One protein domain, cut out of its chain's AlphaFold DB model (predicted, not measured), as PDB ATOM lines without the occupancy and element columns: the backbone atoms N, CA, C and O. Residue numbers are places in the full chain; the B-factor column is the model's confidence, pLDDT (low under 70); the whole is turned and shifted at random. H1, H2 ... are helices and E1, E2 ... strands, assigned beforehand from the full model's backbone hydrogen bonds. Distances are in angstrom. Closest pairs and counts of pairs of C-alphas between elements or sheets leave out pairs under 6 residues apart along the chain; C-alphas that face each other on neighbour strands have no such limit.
ATOM      1  N   ILE A 119      80.822 191.763 219.228       83.44
ATOM      2  CA  ILE A 119      80.178 190.807 218.323       83.44
ATOM      3  C   ILE A 119      80.767 191.001 216.923       83.44
ATOM      4  O   ILE A 119      80.456 191.959 216.222       83.44
ATOM      5  N   LYS A 120      81.651 190.086 216.518       83.75
ATOM      6  CA  LYS A 120      82.188 190.040 215.152       83.75
ATOM      7  C   LYS A 120      81.204 189.332 214.225       83.75
ATOM      8  O   LYS A 120      80.636 188.313 214.611       83.75
ATOM      9  N   GLY A 121      81.013 189.864 213.020       85.56
ATOM     10  CA  GLY A 121      80.112 189.282 212.032       85.56
ATOM     11  C   GLY A 121      79.867 190.181 210.828       85.56
ATOM     12  O   GLY A 121      80.472 191.245 210.692       85.56
ATOM     13  N   LYS A 122      78.945 189.745 209.967       88.75
ATOM     14  CA  LYS A 122      78.462 190.508 208.814       88.75
ATOM     15  C   LYS A 122      77.247 191.341 209.225       88.75
ATOM     16  O   LYS A 122      76.247 190.779 209.676       88.75
ATOM     17  N   THR A 123      77.315 192.656 209.031       89.31
ATOM     18  CA  THR A 123      76.131 193.526 209.094       89.31
ATOM     19  C   THR A 123      75.211 193.199 207.921       89.31
ATOM     20  O   THR A 123      75.652 193.134 206.771       89.31
ATOM     21  N   LEU A 124      73.942 192.941 208.214       90.19
ATOM     22  CA  LEU A 124      72.937 192.556 207.234       90.19
ATOM     23  C   LEU A 124      72.271 193.793 206.635       90.19
ATOM     24  O   LEU A 124      71.876 194.705 207.357       90.19
ATOM     25  N   ASN A 125      72.109 193.794 205.313       89.44
ATOM     26  CA  ASN A 125      71.281 194.777 204.629       89.44
ATOM     27  C   ASN A 125      69.844 194.248 204.574       89.44
ATOM     28  O   ASN A 125      69.574 193.280 203.866       89.44
ATOM     29  N   LEU A 126      68.955 194.841 205.367       90.62
ATOM     30  CA  LEU A 126      67.565 194.407 205.483       90.62
ATOM     31  C   LEU A 126      66.676 195.173 204.502       90.62
ATOM     32  O   LEU A 126      66.843 196.381 204.319       90.62
ATOM     33  N   ASN A 127      65.714 194.474 203.901       91.62
ATOM     34  CA  ASN A 127      64.638 195.115 203.147       91.62
ATOM     35  C   ASN A 127      63.648 195.807 204.103       91.62
ATOM     36  O   ASN A 127      63.692 195.597 205.317       91.62
ATOM     37  N   ASP A 128      62.769 196.650 203.563       92.31
ATOM     38  CA  ASP A 128      61.876 197.464 204.394       92.31
ATOM     39  C   ASP A 128      60.827 196.623 205.134       92.31
ATOM     40  O   ASP A 128      60.563 196.885 206.302       92.31
ATOM     41  N   GLU A 129      60.352 195.531 204.530       92.62
ATOM     42  CA  GLU A 129      59.453 194.566 205.177       92.62
ATOM     43  C   GLU A 129      60.069 193.974 206.460       92.62
ATOM     44  O   GLU A 129      59.452 194.004 207.522       92.62
ATOM     45  N   LEU A 130      61.322 193.502 206.409       92.38
ATOM     46  CA  LEU A 130      62.006 192.975 207.595       92.38
ATOM     47  C   LEU A 130      62.266 194.066 208.637       92.38
ATOM     48  O   LEU A 130      62.206 193.789 209.835       92.38
ATOM     49  N   LYS A 131      62.561 195.302 208.216       93.25
ATOM     50  CA  LYS A 131      62.709 196.423 209.158       93.25
ATOM     51  C   LYS A 131      61.395 196.708 209.881       93.25
ATOM     52  O   LYS A 131      61.414 196.940 211.091       93.25
ATOM     53  N   GLU A 132      60.269 196.681 209.178       92.00
ATOM     54  CA  GLU A 132      58.939 196.859 209.767       92.00
ATOM     55  C   GLU A 132      58.598 195.723 210.737       92.00
ATOM     56  O   GLU A 132      58.231 196.000 211.880       92.00
ATOM     57  N   GLU A 133      58.814 194.463 210.338       92.94
ATOM     58  CA  GLU A 133      58.617 193.289 211.202       92.94
ATOM     59  C   GLU A 133      59.432 193.410 212.500       92.94
ATOM     60  O   GLU A 133      58.886 193.291 213.600       92.94
ATOM     61  N   ILE A 134      60.732 193.712 212.389       93.25
ATOM     62  CA  ILE A 134      61.614 193.893 213.552       93.25
ATOM     63  C   ILE A 134      61.139 195.062 214.420       93.25
ATOM     64  O   ILE A 134      61.085 194.930 215.643       93.25
ATOM     65  N   SER A 135      60.797 196.202 213.815       92.44
ATOM     66  CA  SER A 135      60.342 197.388 214.556       92.44
ATOM     67  C   SER A 135      59.083 197.085 215.358       92.44
ATOM     68  O   SER A 135      58.992 197.453 216.528       92.44
ATOM     69  N   PHE A 136      58.132 196.376 214.750       91.44
ATOM     70  CA  PHE A 136      56.877 196.001 215.386       91.44
ATOM     71  C   PHE A 136      57.076 195.003 216.532       91.44
ATOM     72  O   PHE A 136      56.522 195.192 217.618       91.44
ATOM     73  N   ALA A 137      57.906 193.977 216.338       92.12
ATOM     74  CA  ALA A 137      58.213 193.024 217.399       92.12
ATOM     75  C   ALA A 137      58.958 193.685 218.567       92.12
ATOM     76  O   ALA A 137      58.610 193.478 219.728       92.12
ATOM     77  N   LEU A 138      59.924 194.564 218.283       92.88
ATOM     78  CA  LEU A 138      60.615 195.325 219.324       92.88
ATOM     79  C   LEU A 138      59.677 196.306 220.045       92.88
ATOM     80  O   LEU A 138      59.789 196.463 221.260       92.88
ATOM     81  N   PHE A 139      58.734 196.935 219.338       92.06
ATOM     82  CA  PHE A 139      57.712 197.791 219.950       92.06
ATOM     83  C   PHE A 139      56.902 197.022 221.001       92.06
ATOM     84  O   PHE A 139      56.728 197.513 222.119       92.06
ATOM     85  N   LYS A 140      56.460 195.797 220.682       90.38
ATOM     86  CA  LYS A 140      55.780 194.917 221.647       90.38
ATOM     87  C   LYS A 140      56.697 194.528 222.802       90.38
ATOM     88  O   LYS A 140      56.323 194.720 223.958       90.38
ATOM     89  N   HIS A 141      57.907 194.059 222.490       90.69
ATOM     90  CA  HIS A 141      58.901 193.626 223.472       90.69
ATOM     91  C   HIS A 141      59.201 194.709 224.523       90.69
ATOM     92  O   HIS A 141      59.342 194.417 225.709       90.69
ATOM     93  N   TYR A 142      59.249 195.978 224.106       90.00
ATOM     94  CA  TYR A 142      59.495 197.121 224.988       90.00
ATOM     95  C   TYR A 142      58.222 197.801 225.519       90.00
ATOM     96  O   TYR A 142      58.292 198.937 225.996       90.00
ATOM     97  N   GLY A 143      57.065 197.135 225.465       88.81
ATOM     98  CA  GLY A 143      55.828 197.621 226.082       88.81
ATOM     99  C   GLY A 143      55.266 198.890 225.437       88.81
ATOM    100  O   GLY A 143      54.773 199.771 226.137       88.81
ATOM    101  N   GLY A 144      55.370 199.010 224.113       87.62
ATOM    102  CA  GLY A 144      54.801 200.116 223.342       87.62
ATOM    103  C   GLY A 144      55.720 201.327 223.161       87.62
ATOM    104  O   GLY A 144      55.267 202.403 222.769       87.62
ATOM    105  N   ARG A 145      57.020 201.190 223.442       87.19
ATOM    106  CA  ARG A 145      58.007 202.229 223.112       87.19
ATOM    107  C   ARG A 145      58.266 202.246 221.610       87.19
ATOM    108  O   ARG A 145      58.459 201.190 221.015       87.19
ATOM    109  N   LYS A 146      58.308 203.437 221.005       88.81
ATOM    110  CA  LYS A 146      58.603 203.591 219.574       88.81
ATOM    111  C   LYS A 146      60.001 203.058 219.244       88.81
ATOM    112  O   LYS A 146      60.957 203.320 219.981       88.81
ATOM    113  N   VAL A 147      60.087 202.330 218.132       90.88
ATOM    114  CA  VAL A 147      61.321 201.737 217.616       90.88
ATOM    115  C   VAL A 147      61.555 202.214 216.189       90.88
ATOM    116  O   VAL A 147      60.624 202.206 215.387       90.88
ATOM    117  N   PHE A 148      62.787 202.611 215.877       89.94
ATOM    118  CA  PHE A 148      63.149 203.188 214.585       89.94
ATOM    119  C   PHE A 148      64.395 202.528 214.001       89.94
ATOM    120  O   PHE A 148      65.343 202.238 214.718       89.94
ATOM    121  N   PHE A 149      64.436 202.356 212.682       85.19
ATOM    122  CA  PHE A 149      65.676 202.057 211.945       85.19
ATOM    123  C   PHE A 149      66.405 203.322 211.480       85.19
ATOM    124  O   PHE A 149      67.514 203.253 210.958       85.19
ATOM    125  N   ASN A 150      65.772 204.481 211.652       73.38
ATOM    126  CA  ASN A 150      66.351 205.778 211.357       73.38
ATOM    127  C   ASN A 150      66.844 206.428 212.656       73.38
ATOM    128  O   ASN A 150      66.198 206.326 213.697       73.38
ATOM    129  N   LEU A 151      67.990 207.096 212.587       69.50
ATOM    130  CA  LEU A 151      68.646 207.774 213.706       69.50
ATOM    131  C   LEU A 151      68.236 209.249 213.833       69.50
ATOM    132  O   LEU A 151      68.748 209.934 214.710       69.50
ATOM    133  N   SER A 152      67.345 209.746 212.967       67.19
ATOM    134  CA  SER A 152      66.885 211.141 212.990       67.19
ATOM    135  C   SER A 152      65.893 211.466 214.105       67.19
ATOM    136  O   SER A 152      65.637 212.640 214.348       67.19
ATOM    137  N   GLU A 153      65.295 210.460 214.742       74.56
ATOM    138  CA  GLU A 153      64.332 210.682 215.823       74.56
ATOM    139  C   GLU A 153      65.066 210.934 217.147       74.56
ATOM    140  O   GLU A 153      65.995 210.210 217.499       74.56
ATOM    141  N   GLU A 154      64.656 211.959 217.892       69.62
ATOM    142  CA  GLU A 154      65.303 212.313 219.166       69.62
ATOM    143  C   GLU A 154      64.868 211.401 220.322       69.62
ATOM    144  O   GLU A 154      65.598 211.235 221.298       69.62
ATOM    145  N   GLU A 155      63.696 210.770 220.212       80.50
ATOM    146  CA  GLU A 155      63.121 209.921 221.254       80.50
ATOM    147  C   GLU A 155      62.837 208.510 220.743       80.50
ATOM    148  O   GLU A 155      62.275 208.330 219.668       80.50
ATOM    149  N   GLY A 156      63.124 207.501 221.571       87.12
ATOM    150  CA  GLY A 156      62.768 206.107 221.307       87.12
ATOM    151  C   GLY A 156      63.940 205.141 221.434       87.12
ATOM    152  O   GLY A 156      64.940 205.409 222.112       87.12
ATOM    153  N   ILE A 157      63.770 203.967 220.829       91.62
ATOM    154  CA  ILE A 157      64.817 202.954 220.675       91.62
ATOM    155  C   ILE A 157      65.155 202.854 219.192       91.62
ATOM    156  O   ILE A 157      64.271 202.739 218.351       91.62
ATOM    157  N   HIS A 158      66.436 202.861 218.864       91.50
ATOM    158  CA  HIS A 158      66.917 202.818 217.494       91.50
ATOM    159  C   HIS A 158      67.614 201.496 217.237       91.50
ATOM    160  O   HIS A 158      68.485 201.096 218.008       91.50
ATOM    161  N   VAL A 159      67.256 200.833 216.145       92.19
ATOM    162  CA  VAL A 159      67.994 199.698 215.603       92.19
ATOM    163  C   VAL A 159      69.137 200.244 214.761       92.19
ATOM    164  O   VAL A 159      68.911 200.827 213.707       92.19
ATOM    165  N   VAL A 160      70.367 200.063 215.244       89.88
ATOM    166  CA  VAL A 160      71.575 200.587 214.587       89.88
ATOM    167  C   VAL A 160      72.089 199.596 213.548       89.88
ATOM    168  O   VAL A 160      72.358 199.961 212.412       89.88
ATOM    169  N   ASN A 161      72.215 198.326 213.933       89.75
ATOM    170  CA  ASN A 161      72.737 197.261 213.082       89.75
ATOM    171  C   ASN A 161      72.034 195.943 213.393       89.75
ATOM    172  O   ASN A 161      71.723 195.655 214.549       89.75
ATOM    173  N   VAL A 162      71.887 195.089 212.382       91.81
ATOM    174  CA  VAL A 162      71.572 193.669 212.573       91.81
ATOM    175  C   VAL A 162      72.757 192.860 212.072       91.81
ATOM    176  O   VAL A 162      73.183 193.014 210.931       91.81
ATOM    177  N   ILE A 163      73.339 192.043 212.947       91.25
ATOM    178  CA  ILE A 163      74.613 191.361 212.715       91.25
ATOM    179  C   ILE A 163      74.392 189.859 212.767       91.25
ATOM    180  O   ILE A 163      73.841 189.341 213.738       91.25
ATOM    181  N   LYS A 164      74.892 189.152 211.755       90.88
ATOM    182  CA  LYS A 164      75.045 187.697 211.792       90.88
ATOM    183  C   LYS A 164      76.495 187.371 212.130       90.88
ATOM    184  O   LYS A 164      77.396 187.735 211.372       90.88
ATOM    185  N   ASN A 165      76.730 186.757 213.286       89.88
ATOM    186  CA  ASN A 165      78.085 186.452 213.743       89.88
ATOM    187  C   ASN A 165      78.667 185.205 213.058       89.88
ATOM    188  O   ASN A 165      77.962 184.460 212.377       89.88
ATOM    189  N   ASP A 166      79.946 184.929 213.311       86.94
ATOM    190  CA  ASP A 166      80.667 183.783 212.727       86.94
ATOM    191  C   ASP A 166      80.102 182.408 213.150       86.94
ATOM    192  O   ASP A 166      80.413 181.386 212.545       86.94
ATOM    193  N   LYS A 167      79.253 182.364 214.186       87.56
ATOM    194  CA  LYS A 167      78.518 181.169 214.642       87.56
ATOM    195  C   LYS A 167      77.092 181.109 214.079       87.56
ATOM    196  O   LYS A 167      76.256 180.393 214.622       87.56
ATOM    197  N   ASN A 168      76.811 181.886 213.034       86.50
ATOM    198  CA  ASN A 168      75.506 182.030 212.392       86.50
ATOM    199  C   ASN A 168      74.396 182.596 213.298       86.50
ATOM    200  O   ASN A 168      73.227 182.506 212.942       86.50
ATOM    201  N   LYS A 169      74.731 183.191 214.447       89.62
ATOM    202  CA  LYS A 169      73.746 183.773 215.371       89.62
ATOM    203  C   LYS A 169      73.422 185.213 215.005       89.62
ATOM    204  O   LYS A 169      74.329 185.976 214.661       89.62
ATOM    205  N   VAL A 170      72.152 185.586 215.134       91.25
ATOM    206  CA  VAL A 170      71.664 186.942 214.867       91.25
ATOM    207  C   VAL A 170      71.703 187.795 216.135       91.25
ATOM    208  O   VAL A 170      71.319 187.361 217.223       91.25
ATOM    209  N   TYR A 171      72.161 189.033 215.973       92.00
ATOM    210  CA  TYR A 171      72.176 190.066 216.999       92.00
ATOM    211  C   TYR A 171      71.567 191.347 216.449       92.00
ATOM    212  O   TYR A 171      71.829 191.717 215.305       92.00
ATOM    213  N   ILE A 172      70.806 192.049 217.280       92.19
ATOM    214  CA  ILE A 172      70.257 193.367 216.960       92.19
ATOM    215  C   ILE A 172      70.925 194.374 217.889       92.19
ATOM    216  O   ILE A 172      70.774 194.295 219.108       92.19
ATOM    217  N   GLN A 173      71.690 195.294 217.309       91.19
ATOM    218  CA  GLN A 173      72.290 196.423 218.006       91.19
ATOM    219  C   GLN A 173      71.244 197.514 218.182       91.19
ATOM    220  O   GLN A 173      70.646 197.970 217.205       91.19
ATOM    221  N   LEU A 174      71.069 197.952 219.420       90.75
ATOM    222  CA  LEU A 174      70.092 198.953 219.806       90.75
ATOM    223  C   LEU A 174      70.767 200.160 220.451       90.75
ATOM    224  O   LEU A 174      71.826 200.042 221.073       90.75
ATOM    225  N   PHE A 175      70.115 201.309 220.325       88.56
ATOM    226  CA  PHE A 175      70.522 202.567 220.927       88.56
ATOM    227  C   PHE A 175      69.316 203.325 221.497       88.56
ATOM    228  O   PHE A 175      68.238 203.310 220.913       88.56
ATOM    229  N   SER A 176      69.485 203.999 222.634       88.56
ATOM    230  CA  SER A 176      68.492 204.925 223.188       88.56
ATOM    231  C   SER A 176      69.126 206.302 223.417       88.56
ATOM    232  O   SER A 176      69.966 206.414 224.322       88.56
ATOM    233  N   PRO A 177      68.713 207.344 222.664       82.81
ATOM    234  CA  PRO A 177      69.228 208.706 222.800       82.81
ATOM    235  C   PRO A 177      69.055 209.253 224.215       82.81
ATOM    236  O   PRO A 177      70.021 209.705 224.827       82.81
ATOM    237  N   ASN A 178      67.859 209.085 224.786       83.81
ATOM    238  CA  ASN A 178      67.510 209.600 226.112       83.81
ATOM    239  C   ASN A 178      68.401 209.051 227.234       83.81
ATOM    240  O   ASN A 178      68.646 209.732 228.225       83.81
ATOM    241  N   GLN A 179      68.869 207.807 227.101       83.56
ATOM    242  CA  GLN A 179      69.712 207.154 228.107       83.56
ATOM    243  C   GLN A 179      71.195 207.146 227.734       83.56
ATOM    244  O   GLN A 179      72.010 206.675 228.525       83.56
ATOM    245  N   TRP A 180      71.545 207.611 226.531       80.94
ATOM    246  CA  TRP A 180      72.870 207.442 225.938       80.94
ATOM    247  C   TRP A 180      73.398 206.007 226.069       80.94
ATOM    248  O   TRP A 180      74.534 205.755 226.492       80.94
ATOM    249  N   LYS A 181      72.531 205.035 225.784       85.12
ATOM    250  CA  LYS A 181      72.813 203.624 226.046       85.12
ATOM    251  C   LYS A 181      72.772 202.834 224.757       85.12
ATOM    252  O   LYS A 181      71.786 202.900 224.031       85.12
ATOM    253  N   PHE A 182      73.814 202.047 224.531       86.06
ATOM    254  CA  PHE A 182      73.880 201.061 223.464       86.06
ATOM    255  C   PHE A 182      73.842 199.658 224.069       86.06
ATOM    256  O   PHE A 182      74.351 199.440 225.169       86.06
ATOM    257  N   TRP A 183      73.213 198.708 223.383       86.75
ATOM    258  CA  TRP A 183      73.196 197.306 223.805       86.75
ATOM    259  C   TRP A 183      72.883 196.376 222.634       86.75
ATOM    260  O   TRP A 183      72.557 196.827 221.538       86.75
ATOM    261  N   TYR A 184      72.973 195.067 222.875       88.25
ATOM    262  CA  TYR A 184      72.532 194.052 221.926       88.25
ATOM    263  C   TYR A 184      71.400 193.217 222.494       88.25
ATOM    264  O   TYR A 184      71.399 192.870 223.676       88.25
ATOM    265  N   LEU A 185      70.493 192.824 221.607       89.06
ATOM    266  CA  LEU A 185      69.685 191.627 221.777       89.06
ATOM    267  C   LEU A 185      70.335 190.491 220.990       89.06
ATOM    268  O   LEU A 185      70.757 190.679 219.849       89.06
ATOM    269  N   SER A 186      70.427 189.324 221.613       87.12
ATOM    270  CA  SER A 186      70.941 188.099 221.003       87.12
ATOM    271  C   SER A 186      69.810 187.093 220.890       87.12
ATOM    272  O   SER A 186      69.020 186.977 221.826       87.12
ATOM    273  N   GLU A 187      69.772 186.337 219.787       83.50
ATOM    274  CA  GLU A 187      68.752 185.301 219.573       83.50
ATOM    275  C   GLU A 187      68.651 184.289 220.727       83.50
ATOM    276  O   GLU A 187      67.585 183.724 220.940       83.50
ATOM    277  N   ASP A 188      69.731 184.086 221.493       80.69
ATOM    278  CA  ASP A 188      69.774 183.132 222.608       80.69
ATOM    279  C   ASP A 188      68.994 183.601 223.851       80.69
ATOM    280  O   ASP A 188      68.651 182.782 224.702       80.69
ATOM    281  N   TYR A 189      68.754 184.909 223.992       78.50
ATOM    282  CA  TYR A 189      68.176 185.511 225.204       78.50
ATOM    283  C   TYR A 189      66.815 186.172 224.962       78.50
ATOM    284  O   TYR A 189      66.255 186.788 225.872       78.50
ATOM    285  N   VAL A 190      66.275 186.069 223.746       82.06
ATOM    286  CA  VAL A 190      64.955 186.606 223.419       82.06
ATOM    287  C   VAL A 190      63.886 185.602 223.840       82.06
ATOM    288  O   VAL A 190      63.816 184.498 223.315       82.06
ATOM    289  N   VAL A 191      63.058 186.012 224.801       80.00
ATOM    290  CA  VAL A 191      61.917 185.227 225.306       80.00
ATOM    291  C   VAL A 191      60.626 185.548 224.538       80.00
ATOM    292  O   VAL A 191      59.686 184.765 224.553       80.00
ATOM    293  N   ASP A 192      60.580 186.698 223.862       86.75
ATOM    294  CA  ASP A 192      59.434 187.131 223.060       86.75
ATOM    295  C   ASP A 192      59.323 186.299 221.772       86.75
ATOM    296  O   ASP A 192      60.262 186.259 220.974       86.75
ATOM    297  N   GLU A 193      58.189 185.618 221.582       87.19
ATOM    298  CA  GLU A 193      57.998 184.664 220.483       87.19
ATOM    299  C   GLU A 193      58.022 185.333 219.102       87.19
ATOM    300  O   GLU A 193      58.628 184.786 218.177       87.19
ATOM    301  N   ASP A 194      57.431 186.526 218.965       87.06
ATOM    302  CA  ASP A 194      57.391 187.276 217.703       87.06
ATOM    303  C   ASP A 194      58.812 187.698 217.297       87.06
ATOM    304  O   ASP A 194      59.263 187.450 216.172       87.06
ATOM    305  N   LEU A 195      59.558 188.294 218.233       89.88
ATOM    306  CA  LEU A 195      60.932 188.724 217.991       89.88
ATOM    307  C   LEU A 195      61.858 187.530 217.731       89.88
ATOM    308  O   LEU A 195      62.708 187.593 216.839       89.88
ATOM    309  N   TYR A 196      61.682 186.426 218.461       89.94
ATOM    310  CA  TYR A 196      62.440 185.198 218.236       89.94
ATOM    311  C   TYR A 196      62.169 184.611 216.844       89.94
ATOM    312  O   TYR A 196      63.115 184.254 216.135       89.94
ATOM    313  N   ALA A 197      60.905 184.562 216.410       90.56
ATOM    314  CA  ALA A 197      60.529 184.079 215.084       90.56
ATOM    315  C   ALA A 197      61.184 184.906 213.967       90.56
ATOM    316  O   ALA A 197      61.742 184.339 213.024       90.56
ATOM    317  N   ILE A 198      61.203 186.236 214.102       91.31
ATOM    318  CA  ILE A 198      61.867 187.129 213.144       91.31
ATOM    319  C   ILE A 198      63.382 186.907 213.145       91.31
ATOM    320  O   ILE A 198      63.986 186.746 212.083       91.31
ATOM    321  N   MET A 199      64.018 186.827 214.318       90.88
ATOM    322  CA  MET A 199      65.457 186.550 214.400       90.88
ATOM    323  C   MET A 199      65.810 185.189 213.783       90.88
ATOM    324  O   MET A 199      66.829 185.079 213.100       90.88
ATOM    325  N   LYS A 200      64.943 184.174 213.911       90.19
ATOM    326  CA  LYS A 200      65.094 182.880 213.225       90.19
ATOM    327  C   LYS A 200      64.854 182.950 211.718       90.19
ATOM    328  O   LYS A 200      65.594 182.313 210.968       90.19
ATOM    329  N   LYS A 201      63.891 183.745 211.246       90.12
ATOM    330  CA  LYS A 201      63.705 184.024 209.811       90.12
ATOM    331  C   LYS A 201      64.990 184.608 209.217       90.12
ATOM    332  O   LYS A 201      65.481 184.110 208.204       90.12
ATOM    333  N   ILE A 202      65.603 185.576 209.899       89.69
ATOM    334  CA  ILE A 202      66.881 186.187 209.493       89.69
ATOM    335  C   ILE A 202      68.032 185.173 209.564       89.69
ATOM    336  O   ILE A 202      68.853 185.108 208.651       89.69
ATOM    337  N   HIS A 203      68.081 184.346 210.609       87.88
ATOM    338  CA  HIS A 203      69.073 183.277 210.760       87.88
ATOM    339  C   HIS A 203      69.081 182.327 209.554       87.88
ATOM    340  O   HIS A 203      70.146 181.950 209.062       87.88
ATOM    341  N   ASN A 204      67.897 181.962 209.063       86.06
ATOM    342  CA  ASN A 204      67.728 181.039 207.942       86.06
ATOM    343  C   ASN A 204      67.858 181.723 206.571       86.06
ATOM    344  O   ASN A 204      68.055 181.045 205.564       86.06
ATOM    345  N   SER A 205      67.791 183.055 206.527       75.88
ATOM    346  CA  SER A 205      68.022 183.833 205.310       75.88
ATOM    347  C   SER A 205      69.529 183.900 205.026       75.88
ATOM    348  O   SER A 205      70.332 184.209 205.918       75.88
TER     349      SER A 205
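What this domain is: This is residues 119 to 205 of the 206 residues of an uncharacterized protein of Acidianus hospitalis (strain W1) (UniProt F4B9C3). A strongly twisted antiparallel sheet, order E1 E2 E3 E4, has H2 slantwise over one face; H1, next to H2, only grazes the sheet. The 87 printed residues, mixed in class, hold E1 H1 E2 E3 E4 H2 in that order. The whole is compact, radius of gyration of the C-alphas 12.1 A, spanning 33 by 25 by 24 A.

Where its parts are: E1, residues 121 to 123, begins at C-alpha 121 (80.112, 189.282, 212.032). H1 is 128 to 141, 19.7 A; E2, 157 to 165, 22.3 A, bends at 160; E3 is 170 to 176, 20.1 A; E4 is 181 to 186. H2, 193 to 204, ends at C-alpha 204 (67.728, 181.039, 207.942).

How they stand to each other: N and O within hydrogen-bond range include N 122 and O 164, 2.9 A, N 160 and O 173, 2.9 A, and N 174 and O 183, 2.8 A. E2 E3 E4 form a meander, successive antiparallel neighbours. H2's height over the sheet is 9.9 A. With residues 194 to 198 alone it touches H1, closest C-alphas Ala 137 and Leu 195, 5.1 A. Every O i to N i+4 pair in both helices is within range.

The domain as a whole: The printed part has no cut. The link H1 to E2 is long; pLDDT is under 70 at 151, 152 and 154.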